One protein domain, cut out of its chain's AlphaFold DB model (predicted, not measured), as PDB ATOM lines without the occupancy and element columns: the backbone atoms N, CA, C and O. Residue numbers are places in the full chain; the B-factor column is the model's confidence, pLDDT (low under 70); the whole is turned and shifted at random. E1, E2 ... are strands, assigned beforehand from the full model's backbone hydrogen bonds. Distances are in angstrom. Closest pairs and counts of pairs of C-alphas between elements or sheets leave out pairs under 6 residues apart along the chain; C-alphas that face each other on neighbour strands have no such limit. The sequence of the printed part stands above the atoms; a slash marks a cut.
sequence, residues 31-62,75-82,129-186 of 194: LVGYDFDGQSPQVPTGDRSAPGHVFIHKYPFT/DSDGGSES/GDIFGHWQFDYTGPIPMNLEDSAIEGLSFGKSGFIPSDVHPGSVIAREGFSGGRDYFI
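Overview. This is residues 31 to 62, 75 to 82 and 129 to 186 of the 194 residues of an uncharacterized protein of Anaerolineae bacterium (UniProt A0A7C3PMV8). Little regular structure is here: one strongly twisted antiparallel sheet, order E3 E2 E5 E7 E4, with long loops 34 to 52 and 160 to 171 reaching outward. The 98 printed residues have seven named strands, E1 to E7 along the chain, and no named helix; the class is all strand, with 30 residues in named elements. The whole is compact, radius of gyration of the C-alphas 13.1 A, spans 37 by 32 by 23 A.

Along the chain. Find C-alpha 31 at (15.356, 14.429, -29.453), where E1, 31 to 33, begins. Go on to E2, 53 to 57, 13.0 A; E3, 131 to 136, 17.1 A; E4, 145 to 147; E5, 156 to 159; E6, 172 to 174; and E7, 179 to 184, 14.2 A, ending at C-alpha 184, (27.569, 10.086, -33.359).

Arrangement. Look for N and O within hydrogen-bond range: N 55 and O 134, 2.8 A, for E2 and E3; N 56 and O 157, 2.8 A, for E2 and E5; N 158 and O 179, 3.0 A, for E5 and E7; N 146 and O 183, 2.9 A, for E4 and E7. E1 and E6 pair with no named strand.

Size, cuts and confidence. Cuts leave gaps of 29.4 A between C-alphas 62 and 75 and 26.1 A between 82 and 129. Links E1 to E2 and E5 to E6 are long. Residues 78 and 139 to 141 have pLDDT under 70.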
ATOM      1  N   LEU A  31      14.155  15.218 -29.208       95.06
ATOM      2  CA  LEU A  31      15.356  14.429 -29.453       95.06
ATOM      3  C   LEU A  31      16.463  14.837 -28.481       95.06
ATOM      4  O   LEU A  31      16.625  16.019 -28.172       95.06
ATOM      5  N   VAL A  32      17.216  13.850 -28.003       97.06
ATOM      6  CA  VAL A  32      18.416  14.040 -27.184       97.06
ATOM      7  C   VAL A  32      19.591  13.390 -27.904       97.06
ATOM      8  O   VAL A  32      19.597  12.178 -28.104       97.06
ATOM      9  N   GLY A  33      20.571  14.197 -28.303       96.19
ATOM     10  CA  GLY A  33      21.724  13.768 -29.091       96.19
ATOM     11  C   GLY A  33      22.153  14.842 -30.088       96.19
ATOM     12  O   GLY A  33      21.600  15.941 -30.093       96.19
ATOM     13  N   TYR A  34      23.130  14.498 -30.923       95.44
ATOM     14  CA  TYR A  34      23.596  15.341 -32.019       95.44
ATOM     15  C   TYR A  34      22.498  15.513 -33.074       95.44
ATOM     16  O   TYR A  34      21.958  14.516 -33.553       95.44
ATOM     17  N   ASP A  35      22.168  16.745 -33.455       93.31
ATOM     18  CA  ASP A  35      21.205  16.991 -34.533       93.31
ATOM     19  C   ASP A  35      21.837  16.667 -35.892       93.31
ATOM     20  O   ASP A  35      22.578  17.473 -36.454       93.31
ATOM     21  N   PHE A  36      21.559  15.475 -36.419       92.00
ATOM     22  CA  PHE A  36      22.108  15.023 -37.695       92.00
ATOM     23  C   PHE A  36      21.160  15.201 -38.893       92.00
ATOM     24  O   PHE A  36      21.426  14.641 -39.962       92.00
ATOM     25  N   ASP A  37      20.078  15.981 -38.772       90.25
ATOM     26  CA  ASP A  37      19.167  16.206 -39.900       90.25
ATOM     27  C   ASP A  37      19.871  16.921 -41.067       90.25
ATOM     28  O   ASP A  37      20.561  17.930 -40.911       90.25
ATOM     29  N   GLY A  38      19.729  16.361 -42.271       86.94
ATOM     30  CA  GLY A  38      20.398  16.849 -43.480       86.94
ATOM     31  C   GLY A  38      21.931  16.753 -43.470       86.94
ATOM     32  O   GLY A  38      22.570  17.267 -44.392       86.94
ATOM     33  N   GLN A  39      22.530  16.101 -42.471       91.00
ATOM     34  CA  GLN A  39      23.979  15.974 -42.341       91.00
ATOM     35  C   GLN A  39      24.493  14.665 -42.946       91.00
ATOM     36  O   GLN A  39      23.771  13.678 -43.069       91.00
ATOM     37  N   SER A  40      25.766  14.649 -43.344       91.75
ATOM     38  CA  SER A  40      26.454  13.437 -43.802       91.75
ATOM     39  C   SER A  40      27.660  13.168 -42.907       91.75
ATOM     40  O   SER A  40      28.447  14.093 -42.693       91.75
ATOM     41  N   PRO A  41      27.828  11.939 -42.394       93.69
ATOM     42  CA  PRO A  41      28.947  11.611 -41.522       93.69
ATOM     43  C   PRO A  41      30.267  11.658 -42.297       93.69
ATOM     44  O   PRO A  41      30.352  11.180 -43.432       93.69
ATOM     45  N   GLN A  42      31.325  12.162 -41.663       94.06
ATOM     46  CA  GLN A  42      32.686  12.034 -42.186       94.06
ATOM     47  C   GLN A  42      33.107  10.557 -42.265       94.06
ATOM     48  O   GLN A  42      33.822  10.158 -43.186       94.06
ATOM     49  N   VAL A  43      32.659   9.747 -41.301       91.88
ATOM     50  CA  VAL A  43      32.944   8.314 -41.213       91.88
ATOM     51  C   VAL A  43      31.634   7.525 -41.388       91.88
ATOM     52  O   VAL A  43      31.005   7.144 -40.402       91.88
ATOM     53  N   PRO A  44      31.192   7.266 -42.638       89.62
ATOM     54  CA  PRO A  44      29.906   6.618 -42.950       89.62
ATOM     55  C   PRO A  44      29.861   5.107 -42.669       89.62
ATOM     56  O   PRO A  44      28.855   4.455 -42.929       89.62
ATOM     57  N   THR A  45      30.970   4.537 -42.204       87.19
ATOM     58  CA  THR A  45      31.087   3.129 -41.786       87.19
ATOM     59  C   THR A  45      31.476   3.028 -40.312       87.19
ATOM     60  O   THR A  45      32.068   2.033 -39.911       87.19
ATOM     61  N   GLY A  46      31.239   4.102 -39.545       85.88
ATOM     62  CA  GLY A  46      31.500   4.193 -38.109       85.88
ATOM     63  C   GLY A  46      32.944   3.919 -37.667       85.88
ATOM     64  O   GLY A  46      33.893   3.903 -38.457       85.88
ATOM     65  N   ASP A  47      33.127   3.740 -36.357       82.25
ATOM     66  CA  ASP A  47      34.412   3.372 -35.759       82.25
ATOM     67  C   ASP A  47      34.617   1.849 -35.781       82.25
ATOM     68  O   ASP A  47      34.189   1.125 -34.889       82.25
ATOM     69  N   ARG A  48      35.348   1.338 -36.773       79.94
ATOM     70  CA  ARG A  48      35.683  -0.099 -36.847       79.94
ATOM     71  C   ARG A  48      36.650  -0.579 -35.761       79.94
ATOM     72  O   ARG A  48      36.876  -1.782 -35.637       79.94
ATOM     73  N   SER A  49      37.252   0.340 -35.007       81.38
ATOM     74  CA  SER A  49      38.071   0.023 -33.836       81.38
ATOM     75  C   SER A  49      37.280   0.045 -32.529       81.38
ATOM     76  O   SER A  49      37.853  -0.247 -31.488       81.38
ATOM     77  N   ALA A  50      35.974   0.325 -32.588       82.69
ATOM     78  CA  ALA A  50      35.102   0.428 -31.431       82.69
ATOM     79  C   ALA A  50      34.868  -0.826 -30.577       82.69
ATOM     80  O   ALA A  50      34.353  -0.640 -29.477       82.69
ATOM     81  N   PRO A  51      35.180  -2.076 -30.973       86.62
ATOM     82  CA  PRO A  51      34.926  -3.206 -30.083       86.62
ATOM     83  C   PRO A  51      35.585  -3.041 -28.711       86.62
ATOM     84  O   PRO A  51      36.776  -2.748 -28.585       86.62
ATOM     85  N   GLY A  52      34.782  -3.205 -27.662       87.56
ATOM     86  CA  GLY A  52      35.149  -2.937 -26.275       87.56
ATOM     87  C   GLY A  52      35.217  -1.449 -25.899       87.56
ATOM     88  O   GLY A  52      35.720  -1.132 -24.815       87.56
ATOM     89  N   HIS A  53      34.756  -0.527 -26.751       93.31
ATOM     90  CA  HIS A  53      34.738   0.912 -26.478       93.31
ATOM     91  C   HIS A  53      33.394   1.357 -25.919       93.31
ATOM     92  O   HIS A  53      32.340   1.110 -26.506       93.31
ATOM     93  N   VAL A  54      33.446   2.084 -24.802       95.56
ATOM     94  CA  VAL A  54      32.325   2.896 -24.323       95.56
ATOM     95  C   VAL A  54      32.479   4.294 -24.890       95.56
ATOM     96  O   VAL A  54      33.555   4.889 -24.799       95.56
ATOM     97  N   PHE A  55      31.382   4.835 -25.401       95.88
ATOM     98  CA  PHE A  55      31.251   6.217 -25.822       95.88
ATOM     99  C   PHE A  55      30.213   6.916 -24.954       95.88
ATOM    100  O   PHE A  55      29.112   6.418 -24.739       95.88
ATOM    101  N   ILE A  56      30.574   8.082 -24.436       97.38
ATOM    102  CA  ILE A  56      29.718   8.916 -23.596       97.38
ATOM    103  C   ILE A  56      29.286  10.106 -24.433       97.38
ATOM    104  O   ILE A  56      30.150  10.771 -25.001       97.38
ATOM    105  N   HIS A  57      27.992  10.413 -24.462       97.25
ATOM    106  CA  HIS A  57      27.449  11.558 -25.183       97.25
ATOM    107  C   HIS A  57      26.958  12.611 -24.183       97.25
ATOM    108  O   HIS A  57      26.014  12.376 -23.430       97.25
ATOM    109  N   LYS A  58      27.585  13.794 -24.144       94.19
ATOM    110  CA  LYS A  58      27.237  14.890 -23.213       94.19
ATOM    111  C   LYS A  58      25.983  15.661 -23.643       94.19
ATOM    112  O   LYS A  58      26.001  16.884 -23.745       94.19
ATOM    113  N   TYR A  59      24.878  14.946 -23.810       96.44
ATOM    114  CA  TYR A  59      23.549  15.506 -24.041       96.44
ATOM    115  C   TYR A  59      22.684  15.281 -22.800       96.44
ATOM    116  O   TYR A  59      22.041  14.236 -22.689       96.44
ATOM    117  N   PRO A  60      22.702  16.205 -21.821       97.19
ATOM    118  CA  PRO A  60      21.929  16.034 -20.602       97.19
ATOM    119  C   PRO A  60      20.431  16.172 -20.864       97.19
ATOM    120  O   PRO A  60      19.988  17.130 -21.501       97.19
ATOM    121  N   PHE A  61      19.636  15.270 -20.287       97.88
ATOM    122  CA  PHE A  61      18.187  15.438 -20.235       97.88
ATOM    123  C   PHE A  61      17.848  16.724 -19.470       97.88
ATOM    124  O   PHE A  61      18.322  16.965 -18.355       97.88
ATOM    125  N   THR A  62      17.015  17.579 -20.062       95.81
ATOM    126  CA  THR A  62      16.685  18.904 -19.505       95.81
ATOM    127  C   THR A  62      15.672  18.841 -18.357       95.81
ATOM    128  O   THR A  62      15.582  19.780 -17.556       95.81
ATOM    129  N   ASP A  75      24.765   2.310 -41.194       84.31
ATOM    130  CA  ASP A  75      26.048   2.270 -41.868       84.31
ATOM    131  C   ASP A  75      25.900   1.847 -43.338       84.31
ATOM    132  O   ASP A  75      24.859   1.392 -43.814       84.31
ATOM    133  N   SER A  76      26.963   2.067 -44.109       80.81
ATOM    134  CA  SER A  76      26.975   1.752 -45.543       80.81
ATOM    135  C   SER A  76      27.581   0.388 -45.885       80.81
ATOM    136  O   SER A  76      27.571  -0.003 -47.059       80.81
ATOM    137  N   ASP A  77      28.131  -0.338 -44.907       76.19
ATOM    138  CA  ASP A  77      28.829  -1.601 -45.149       76.19
ATOM    139  C   ASP A  77      27.926  -2.834 -44.999       76.19
ATOM    140  O   ASP A  77      28.201  -3.874 -45.616       76.19
ATOM    141  N   GLY A  78      26.761  -2.670 -44.367       68.31
ATOM    142  CA  GLY A  78      25.769  -3.723 -44.214       68.31
ATOM    143  C   GLY A  78      26.209  -4.784 -43.217       68.31
ATOM    144  O   GLY A  78      25.922  -5.960 -43.432       68.31
ATOM    145  N   GLY A  79      26.959  -4.405 -42.183       75.88
ATOM    146  CA  GLY A  79      26.906  -5.098 -40.902       75.88
ATOM    147  C   GLY A  79      25.531  -4.914 -40.254       75.88
ATOM    148  O   GLY A  79      24.772  -4.050 -40.660       75.88
ATOM    149  N   SER A  80      25.195  -5.770 -39.287       77.69
ATOM    150  CA  SER A  80      24.048  -5.501 -38.413       77.69
ATOM    151  C   SER A  80      24.528  -4.540 -37.346       77.69
ATOM    152  O   SER A  80      25.548  -4.840 -36.716       77.69
ATOM    153  N   GLU A  81      23.874  -3.395 -37.167       80.94
ATOM    154  CA  GLU A  81      24.203  -2.528 -36.041       80.94
ATOM    155  C   GLU A  81      23.840  -3.226 -34.733       80.94
ATOM    156  O   GLU A  81      22.686  -3.534 -34.453       80.94
ATOM    157  N   SER A  82      24.860  -3.506 -33.919       85.62
ATOM    158  CA  SER A  82      24.649  -4.006 -32.570       85.62
ATOM    159  C   SER A  82      25.483  -3.227 -31.574       85.62
ATOM    160  O   SER A  82      26.710  -3.123 -31.668       85.62
ATOM    161  N   GLY A 129      19.533  15.859 -16.016       98.06
ATOM    162  CA  GLY A 129      20.991  15.801 -15.981       98.06
ATOM    163  C   GLY A 129      21.575  14.410 -16.214       98.06
ATOM    164  O   GLY A 129      22.784  14.333 -16.424       98.06
ATOM    165  N   ASP A 130      20.758  13.347 -16.248       98.69
ATOM    166  CA  ASP A 130      21.202  12.079 -16.828       98.69
ATOM    167  C   ASP A 130      21.654  12.344 -18.282       98.69
ATOM    168  O   ASP A 130      21.189  13.277 -18.941       98.69
ATOM    169  N   ILE A 131      22.595  11.551 -18.774       98.31
ATOM    170  CA  ILE A 131      23.080  11.570 -20.157       98.31
ATOM    171  C   ILE A 131      22.930  10.167 -20.741       98.31
ATOM    172  O   ILE A 131      22.530   9.232 -20.040       98.31
ATOM    173  N   PHE A 132      23.289   9.994 -22.007       98.50
ATOM    174  CA  PHE A 132      23.368   8.668 -22.599       98.50
ATOM    175  C   PHE A 132      24.770   8.360 -23.116       98.50
ATOM    176  O   PHE A 132      25.603   9.241 -23.337       98.50
ATOM    177  N   GLY A 133      25.035   7.075 -23.258       97.25
ATOM    178  CA  GLY A 133      26.234   6.520 -23.857       97.25
ATOM    179  C   GLY A 133      25.852   5.346 -24.738       97.25
ATOM    180  O   GLY A 133      24.722   4.860 -24.671       97.25
ATOM    181  N   HIS A 134      26.801   4.851 -25.511       95.25
ATOM    182  CA  HIS A 134      26.682   3.514 -26.062       95.25
ATOM    183  C   HIS A 134      27.970   2.734 -25.856       95.25
ATOM    184  O   HIS A 134      29.056   3.301 -25.723       95.25
ATOM    185  N   TRP A 135      27.835   1.420 -25.795       94.25
ATOM    186  CA  TRP A 135      28.954   0.503 -25.703       94.25
ATOM    187  C   TRP A 135      28.898  -0.466 -26.871       94.25
ATOM    188  O   TRP A 135      27.886  -1.130 -27.089       94.25
ATOM    189  N   GLN A 136      29.986  -0.531 -27.627       89.31
ATOM    190  CA  GLN A 136      30.119  -1.478 -28.722       89.31
ATOM    191  C   GLN A 136      30.945  -2.655 -28.233       89.31
ATOM    192  O   GLN A 136      32.157  -2.542 -28.069       89.31
ATOM    193  N   PHE A 137      30.287  -3.772 -27.935       81.94
ATOM    194  CA  PHE A 137      30.981  -4.965 -27.457       81.94
ATOM    195  C   PHE A 137      31.660  -5.723 -28.608       81.94
ATOM    196  O   PHE A 137      32.833  -6.077 -28.493       81.94
ATOM    197  N   ASP A 138      30.953  -5.885 -29.730       78.44
ATOM    198  CA  ASP A 138      31.394  -6.645 -30.902       78.44
ATOM    199  C   ASP A 138      31.672  -5.751 -32.129       78.44
ATOM    200  O   ASP A 138      31.488  -4.536 -32.109       78.44
ATOM    201  N   TYR A 139      32.152  -6.368 -33.215       62.56
ATOM    202  CA  TYR A 139      32.545  -5.712 -34.475       62.56
ATOM    203  C   TYR A 139      31.379  -5.306 -35.393       62.56
ATOM    204  O   TYR A 139      31.624  -4.864 -36.516       62.56
ATOM    205  N   THR A 140      30.129  -5.515 -34.991       68.50
ATOM    206  CA  THR A 140      28.995  -5.462 -35.922       68.50
ATOM    207  C   THR A 140      28.318  -4.093 -35.919       68.50
ATOM    208  O   THR A 140      27.778  -3.665 -34.901       68.50
ATOM    209  N   GLY A 141      28.388  -3.433 -37.082       63.56
ATOM    210  CA  GLY A 141      27.648  -2.225 -37.453       63.56
ATOM    211  C   GLY A 141      27.913  -1.014 -36.556       63.56
ATOM    212  O   GLY A 141      27.098  -0.669 -35.697       63.56
ATOM    213  N   PRO A 142      29.089  -0.376 -36.676       80.62
ATOM    214  CA  PRO A 142      29.391   0.818 -35.912       80.62
ATOM    215  C   PRO A 142      28.602   2.031 -36.389       80.62
ATOM    216  O   PRO A 142      28.497   2.320 -37.579       80.62
ATOM    217  N   ILE A 143      28.119   2.803 -35.418       89.06
ATOM    218  CA  ILE A 143      27.310   3.986 -35.688       89.06
ATOM    219  C   ILE A 143      28.171   5.014 -36.443       89.06
ATOM    220  O   ILE A 143      29.260   5.371 -35.968       89.06
ATOM    221  N   PRO A 144      27.709   5.522 -37.600       93.12
ATOM    222  CA  PRO A 144      28.379   6.591 -38.317       93.12
ATOM    223  C   PRO A 144      28.634   7.819 -37.441       93.12
ATOM    224  O   PRO A 144      27.852   8.158 -36.546       93.12
ATOM    225  N   MET A 145      29.739   8.508 -37.714       94.25
ATOM    226  CA  MET A 145      30.185   9.609 -36.864       94.25
ATOM    227  C   MET A 145      30.995  10.673 -37.603       94.25
ATOM    228  O   MET A 145      31.554  10.437 -38.680       94.25
ATOM    229  N   ASN A 146      31.113  11.827 -36.952       95.12
ATOM    230  CA  ASN A 146      32.156  12.821 -37.192       95.12
ATOM    231  C   ASN A 146      33.250  12.713 -36.116       95.12
ATOM    232  O   ASN A 146      32.984  12.276 -34.994       95.12
ATOM    233  N   LEU A 147      34.473  13.122 -36.455       94.06
ATOM    234  CA  LEU A 147      35.663  13.020 -35.609       94.06
ATOM    235  C   LEU A 147      36.380  14.365 -35.498       94.06
ATOM    236  O   LEU A 147      36.658  15.006 -36.509       94.06
ATOM    237  N   GLU A 148      36.783  14.715 -34.282       91.94
ATOM    238  CA  GLU A 148      37.675  15.831 -33.956       91.94
ATOM    239  C   GLU A 148      37.286  17.119 -34.700       91.94
ATOM    240  O   GLU A 148      36.211  17.659 -34.463       91.94
ATOM    241  N   ASP A 149      38.119  17.584 -35.634       91.06
ATOM    242  CA  ASP A 149      37.919  18.825 -36.388       91.06
ATOM    243  C   ASP A 149      36.660  18.828 -37.279       91.06
ATOM    244  O   ASP A 149      36.253  19.887 -37.755       91.06
ATOM    245  N   SER A 150      36.050  17.665 -37.542       90.75
ATOM    246  CA  SER A 150      34.767  17.564 -38.250       90.75
ATOM    247  C   SER A 150      33.566  17.401 -37.320       90.75
ATOM    248  O   SER A 150      32.430  17.503 -37.786       90.75
ATOM    249  N   ALA A 151      33.794  17.141 -36.028       91.81
ATOM    250  CA  ALA A 151      32.729  17.139 -35.041       91.81
ATOM    251  C   ALA A 151      32.268  18.589 -34.826       91.81
ATOM    252  O   ALA A 151      33.032  19.457 -34.410       91.81
ATOM    253  N   ILE A 152      31.011  18.851 -35.163       91.44
ATOM    254  CA  ILE A 152      30.359  20.152 -35.048       91.44
ATOM    255  C   ILE A 152      30.136  20.498 -33.579       91.44
ATOM    256  O   ILE A 152      30.388  21.632 -33.170       91.44
ATOM    257  N   GLU A 153      29.664  19.535 -32.789       92.88
ATOM    258  CA  GLU A 153      29.415  19.733 -31.361       92.88
ATOM    259  C   GLU A 153      30.526  19.115 -30.506       92.88
ATOM    260  O   GLU A 153      30.899  19.678 -29.474       92.88
ATOM    261  N   GLY A 154      31.080  17.975 -30.931       91.38
ATOM    262  CA  GLY A 154      32.194  17.297 -30.268       91.38
ATOM    263  C   GLY A 154      31.853  16.814 -28.860       91.38
ATOM    264  O   GLY A 154      32.739  16.658 -28.016       91.38
ATOM    265  N   LEU A 155      30.565  16.604 -28.572       94.38
ATOM    266  CA  LEU A 155      30.078  16.310 -27.224       94.38
ATOM    267  C   LEU A 155      30.179  14.832 -26.851       94.38
ATOM    268  O   LEU A 155      29.871  14.475 -25.709       94.38
ATOM    269  N   SER A 156      30.654  13.982 -27.761       95.06
ATOM    270  CA  SER A 156      30.903  12.571 -27.481       95.06
ATOM    271  C   SER A 156      32.390  12.255 -27.351       95.06
ATOM    272  O   SER A 156      33.221  12.862 -28.020       95.06
ATOM    273  N   PHE A 157      32.732  11.291 -26.497       94.69
ATOM    274  CA  PHE A 157      34.106  10.820 -26.291       94.69
ATOM    275  C   PHE A 157      34.133   9.354 -25.884       94.69
ATOM    276  O   PHE A 157      33.166   8.841 -25.329       94.69
ATOM    277  N   GLY A 158      35.252   8.689 -26.155       94.44
ATOM    278  CA  GLY A 158      35.367   7.237 -26.083       94.44
ATOM    279  C   GLY A 158      36.546   6.767 -25.244       94.44
ATOM    280  O   GLY A 158      37.546   7.478 -25.115       94.44
ATOM    281  N   LYS A 159      36.421   5.560 -24.694       95.44
ATOM    282  CA  LYS A 159      37.488   4.830 -24.002       95.44
ATOM    283  C   LYS A 159      37.325   3.332 -24.248       95.44
ATOM    284  O   LYS A 159      36.213   2.815 -24.206       95.44
ATOM    285  N   SER A 160      38.444   2.656 -24.481       93.44
ATOM    286  CA  SER A 160      38.510   1.220 -24.744       93.44
ATOM    287  C   SER A 160      38.761   0.394 -23.482       93.44
ATOM    288  O   SER A 160      39.145   0.924 -22.437       93.44
ATOM    289  N   GLY A 161      38.587  -0.925 -23.607       92.56
ATOM    290  CA  GLY A 161      38.972  -1.897 -22.583       92.56
ATOM    291  C   GLY A 161      37.875  -2.232 -21.575       92.56
ATOM    292  O   GLY A 161      38.189  -2.794 -20.531       92.56
ATOM    293  N   PHE A 162      36.621  -1.897 -21.881       94.06
ATOM    294  CA  PHE A 162      35.480  -2.260 -21.047       94.06
ATOM    295  C   PHE A 162      35.047  -3.702 -21.297       94.06
ATOM    296  O   PHE A 162      35.027  -4.172 -22.437       94.06
ATOM    297  N   ILE A 163      34.648  -4.378 -20.225       92.75
ATOM    298  CA  ILE A 163      34.014  -5.700 -20.247       92.75
ATOM    299  C   ILE A 163      32.576  -5.613 -19.699       92.75
ATOM    300  O   ILE A 163      32.227  -4.611 -19.073       92.75
ATOM    301  N   PRO A 164      31.723  -6.648 -19.868       90.94
ATOM    302  CA  PRO A 164      30.321  -6.576 -19.437       90.94
ATOM    303  C   PRO A 164      30.118  -6.196 -17.961       90.94
ATOM    304  O   PRO A 164      29.146  -5.528 -17.618       90.94
ATOM    305  N   SER A 165      31.040  -6.591 -17.075       92.25
ATOM    306  CA  SER A 165      30.969  -6.240 -15.651       92.25
ATOM    307  C   SER A 165      31.248  -4.765 -15.351       92.25
ATOM    308  O   SER A 165      30.946  -4.313 -14.254       92.25
ATOM    309  N   ASP A 166      31.811  -4.010 -16.292       94.19
ATOM    310  CA  ASP A 166      32.134  -2.595 -16.089       94.19
ATOM    311  C   ASP A 166      30.969  -1.669 -16.459       94.19
ATOM    312  O   ASP A 166      30.990  -0.487 -16.125       94.19
ATOM    313  N   VAL A 167      29.976  -2.193 -17.185       93.94
ATOM    314  CA  VAL A 167      28.905  -1.403 -17.808       93.94
ATOM    315  C   VAL A 167      27.499  -1.866 -17.420       93.94
ATOM    316  O   VAL A 167      26.527  -1.438 -18.028       93.94
ATOM    317  N   HIS A 168      27.344  -2.735 -16.420       94.88
ATOM    318  CA  HIS A 168      26.018  -3.196 -15.993       94.88
ATOM    319  C   HIS A 168      25.294  -2.153 -15.120       94.88
ATOM    320  O   HIS A 168      25.954  -1.355 -14.447       94.88
ATOM    321  N   PRO A 169      23.950  -2.180 -15.024       97.38
ATOM    322  CA  PRO A 169      23.214  -1.280 -14.140       97.38
ATOM    323  C   PRO A 169      23.721  -1.343 -12.694       97.38
ATOM    324  O   PRO A 169      23.900  -2.427 -12.134       97.38
ATOM    325  N   GLY A 170      23.967  -0.179 -12.094       97.19
ATOM    326  CA  GLY A 170      24.543  -0.036 -10.756       97.19
ATOM    327  C   GLY A 170      26.070   0.089 -10.709       97.19
ATOM    328  O   GLY A 170      26.600   0.463  -9.664       97.19
ATOM    329  N   SER A 171      26.780  -0.190 -11.806       96.81
ATOM    330  CA  SER A 171      28.224   0.065 -11.912       96.81
ATOM    331  C   SER A 171      28.520   1.553 -12.135       96.81
ATOM    332  O   SER A 171      27.666   2.302 -12.616       96.81
ATOM    333  N   VAL A 172      29.734   1.988 -11.784       97.31
ATOM    334  CA  VAL A 172      30.215   3.353 -12.040       97.31
ATOM    335  C   VAL A 172      31.350   3.301 -13.050       97.31
ATOM    336  O   VAL A 172      32.397   2.706 -12.802       97.31
ATOM    337  N   ILE A 173      31.153   3.977 -14.176       97.31
ATOM    338  CA  ILE A 173      32.180   4.178 -15.191       97.31
ATOM    339  C   ILE A 173      33.026   5.381 -14.775       97.31
ATOM    340  O   ILE A 173      32.537   6.513 -14.754       97.31
ATOM    341  N   ALA A 174      34.296   5.145 -14.447       96.62
ATOM    342  CA  ALA A 174      35.223   6.203 -14.050       96.62
ATOM    343  C   ALA A 174      35.456   7.214 -15.185       96.62
ATOM    344  O   ALA A 174      35.618   6.838 -16.347       96.62
ATOM    345  N   ARG A 175      35.530   8.508 -14.844       94.69
ATOM    346  CA  ARG A 175      35.678   9.605 -15.822       94.69
ATOM    347  C   ARG A 175      37.002   9.598 -16.587       94.69
ATOM    348  O   ARG A 175      37.098  10.126 -17.694       94.69
ATOM    349  N   GLU A 176      38.040   9.054 -15.980       94.50
ATOM    350  CA  GLU A 176      39.405   9.085 -16.493       94.50
ATOM    351  C   GLU A 176      39.628   8.215 -17.739       94.50
ATOM    352  O   GLU A 176      39.086   7.117 -17.880       94.50
ATOM    353  N   GLY A 177      40.497   8.693 -18.634       93.38
ATOM    354  CA  GLY A 177      40.927   7.964 -19.832       93.38
ATOM    355  C   GLY A 177      39.999   8.090 -21.041       93.38
ATOM    356  O   GLY A 177      40.308   7.537 -22.089       93.38
ATOM    357  N   PHE A 178      38.890   8.817 -20.917       95.31
ATOM    358  CA  PHE A 178      38.033   9.159 -22.046       95.31
ATOM    359  C   PHE A 178      38.615  10.303 -22.881       95.31
ATOM    360  O   PHE A 178      39.062  11.314 -22.337       95.31
ATOM    361  N   SER A 179      38.573  10.163 -24.207       94.12
ATOM    362  CA  SER A 179      39.145  11.147 -25.132       94.12
ATOM    363  C   SER A 179      38.494  11.142 -26.515       94.12
ATOM    364  O   SER A 179      37.795  10.194 -26.883       94.12
ATOM    365  N   GLY A 180      38.814  12.181 -27.289       90.75
ATOM    366  CA  GLY A 180      38.490  12.349 -28.704       90.75
ATOM    367  C   GLY A 180      37.073  12.855 -28.930       90.75
ATOM    368  O   GLY A 180      36.123  12.169 -28.553       90.75
ATOM    369  N   GLY A 181      36.946  14.050 -29.511       93.56
ATOM    370  CA  GLY A 181      35.656  14.683 -29.777       93.56
ATOM    371  C   GLY A 181      34.952  13.997 -30.940       93.56
ATOM    372  O   GLY A 181      35.561  13.748 -31.978       93.56
ATOM    373  N   ARG A 182      33.683  13.634 -30.761       94.81
ATOM    374  CA  ARG A 182      32.897  12.932 -31.781       94.81
ATOM    375  C   ARG A 182      31.450  13.403 -31.769       94.81
ATOM    376  O   ARG A 182      30.919  13.713 -30.701       94.81
ATOM    377  N   ASP A 183      30.813  13.326 -32.929       95.25
ATOM    378  CA  ASP A 183      29.360  13.425 -33.067       95.25
ATOM    379  C   ASP A 183      28.848  12.134 -33.686       95.25
ATOM    380  O   ASP A 183      29.079  11.868 -34.866       95.25
ATOM    381  N   TYR A 184      28.197  11.306 -32.873       95.38
ATOM    382  CA  TYR A 184      27.569  10.086 -33.359       95.38
ATOM    383  C   TYR A 184      26.175  10.388 -33.877       95.38
ATOM    384  O   TYR A 184      25.423  11.151 -33.267       95.38
ATOM    385  N   PHE A 185      25.815   9.732 -34.971       95.62
ATOM    386  CA  PHE A 185      24.515   9.875 -35.606       95.62
ATOM    387  C   PHE A 185      23.497   8.976 -34.894       95.62
ATOM    388  O   PHE A 185      22.978   8.024 -35.466       95.62
ATOM    389  N   ILE A 186      23.267   9.272 -33.612       95.25
ATOM    390  CA  ILE A 186      22.329   8.596 -32.713       95.25
ATOM    391  C   ILE A 186      21.561   9.637 -31.893       95.25
ATOM    392  O   ILE A 186      22.136  10.580 -31.339       95.25
TER     393      ILE A 186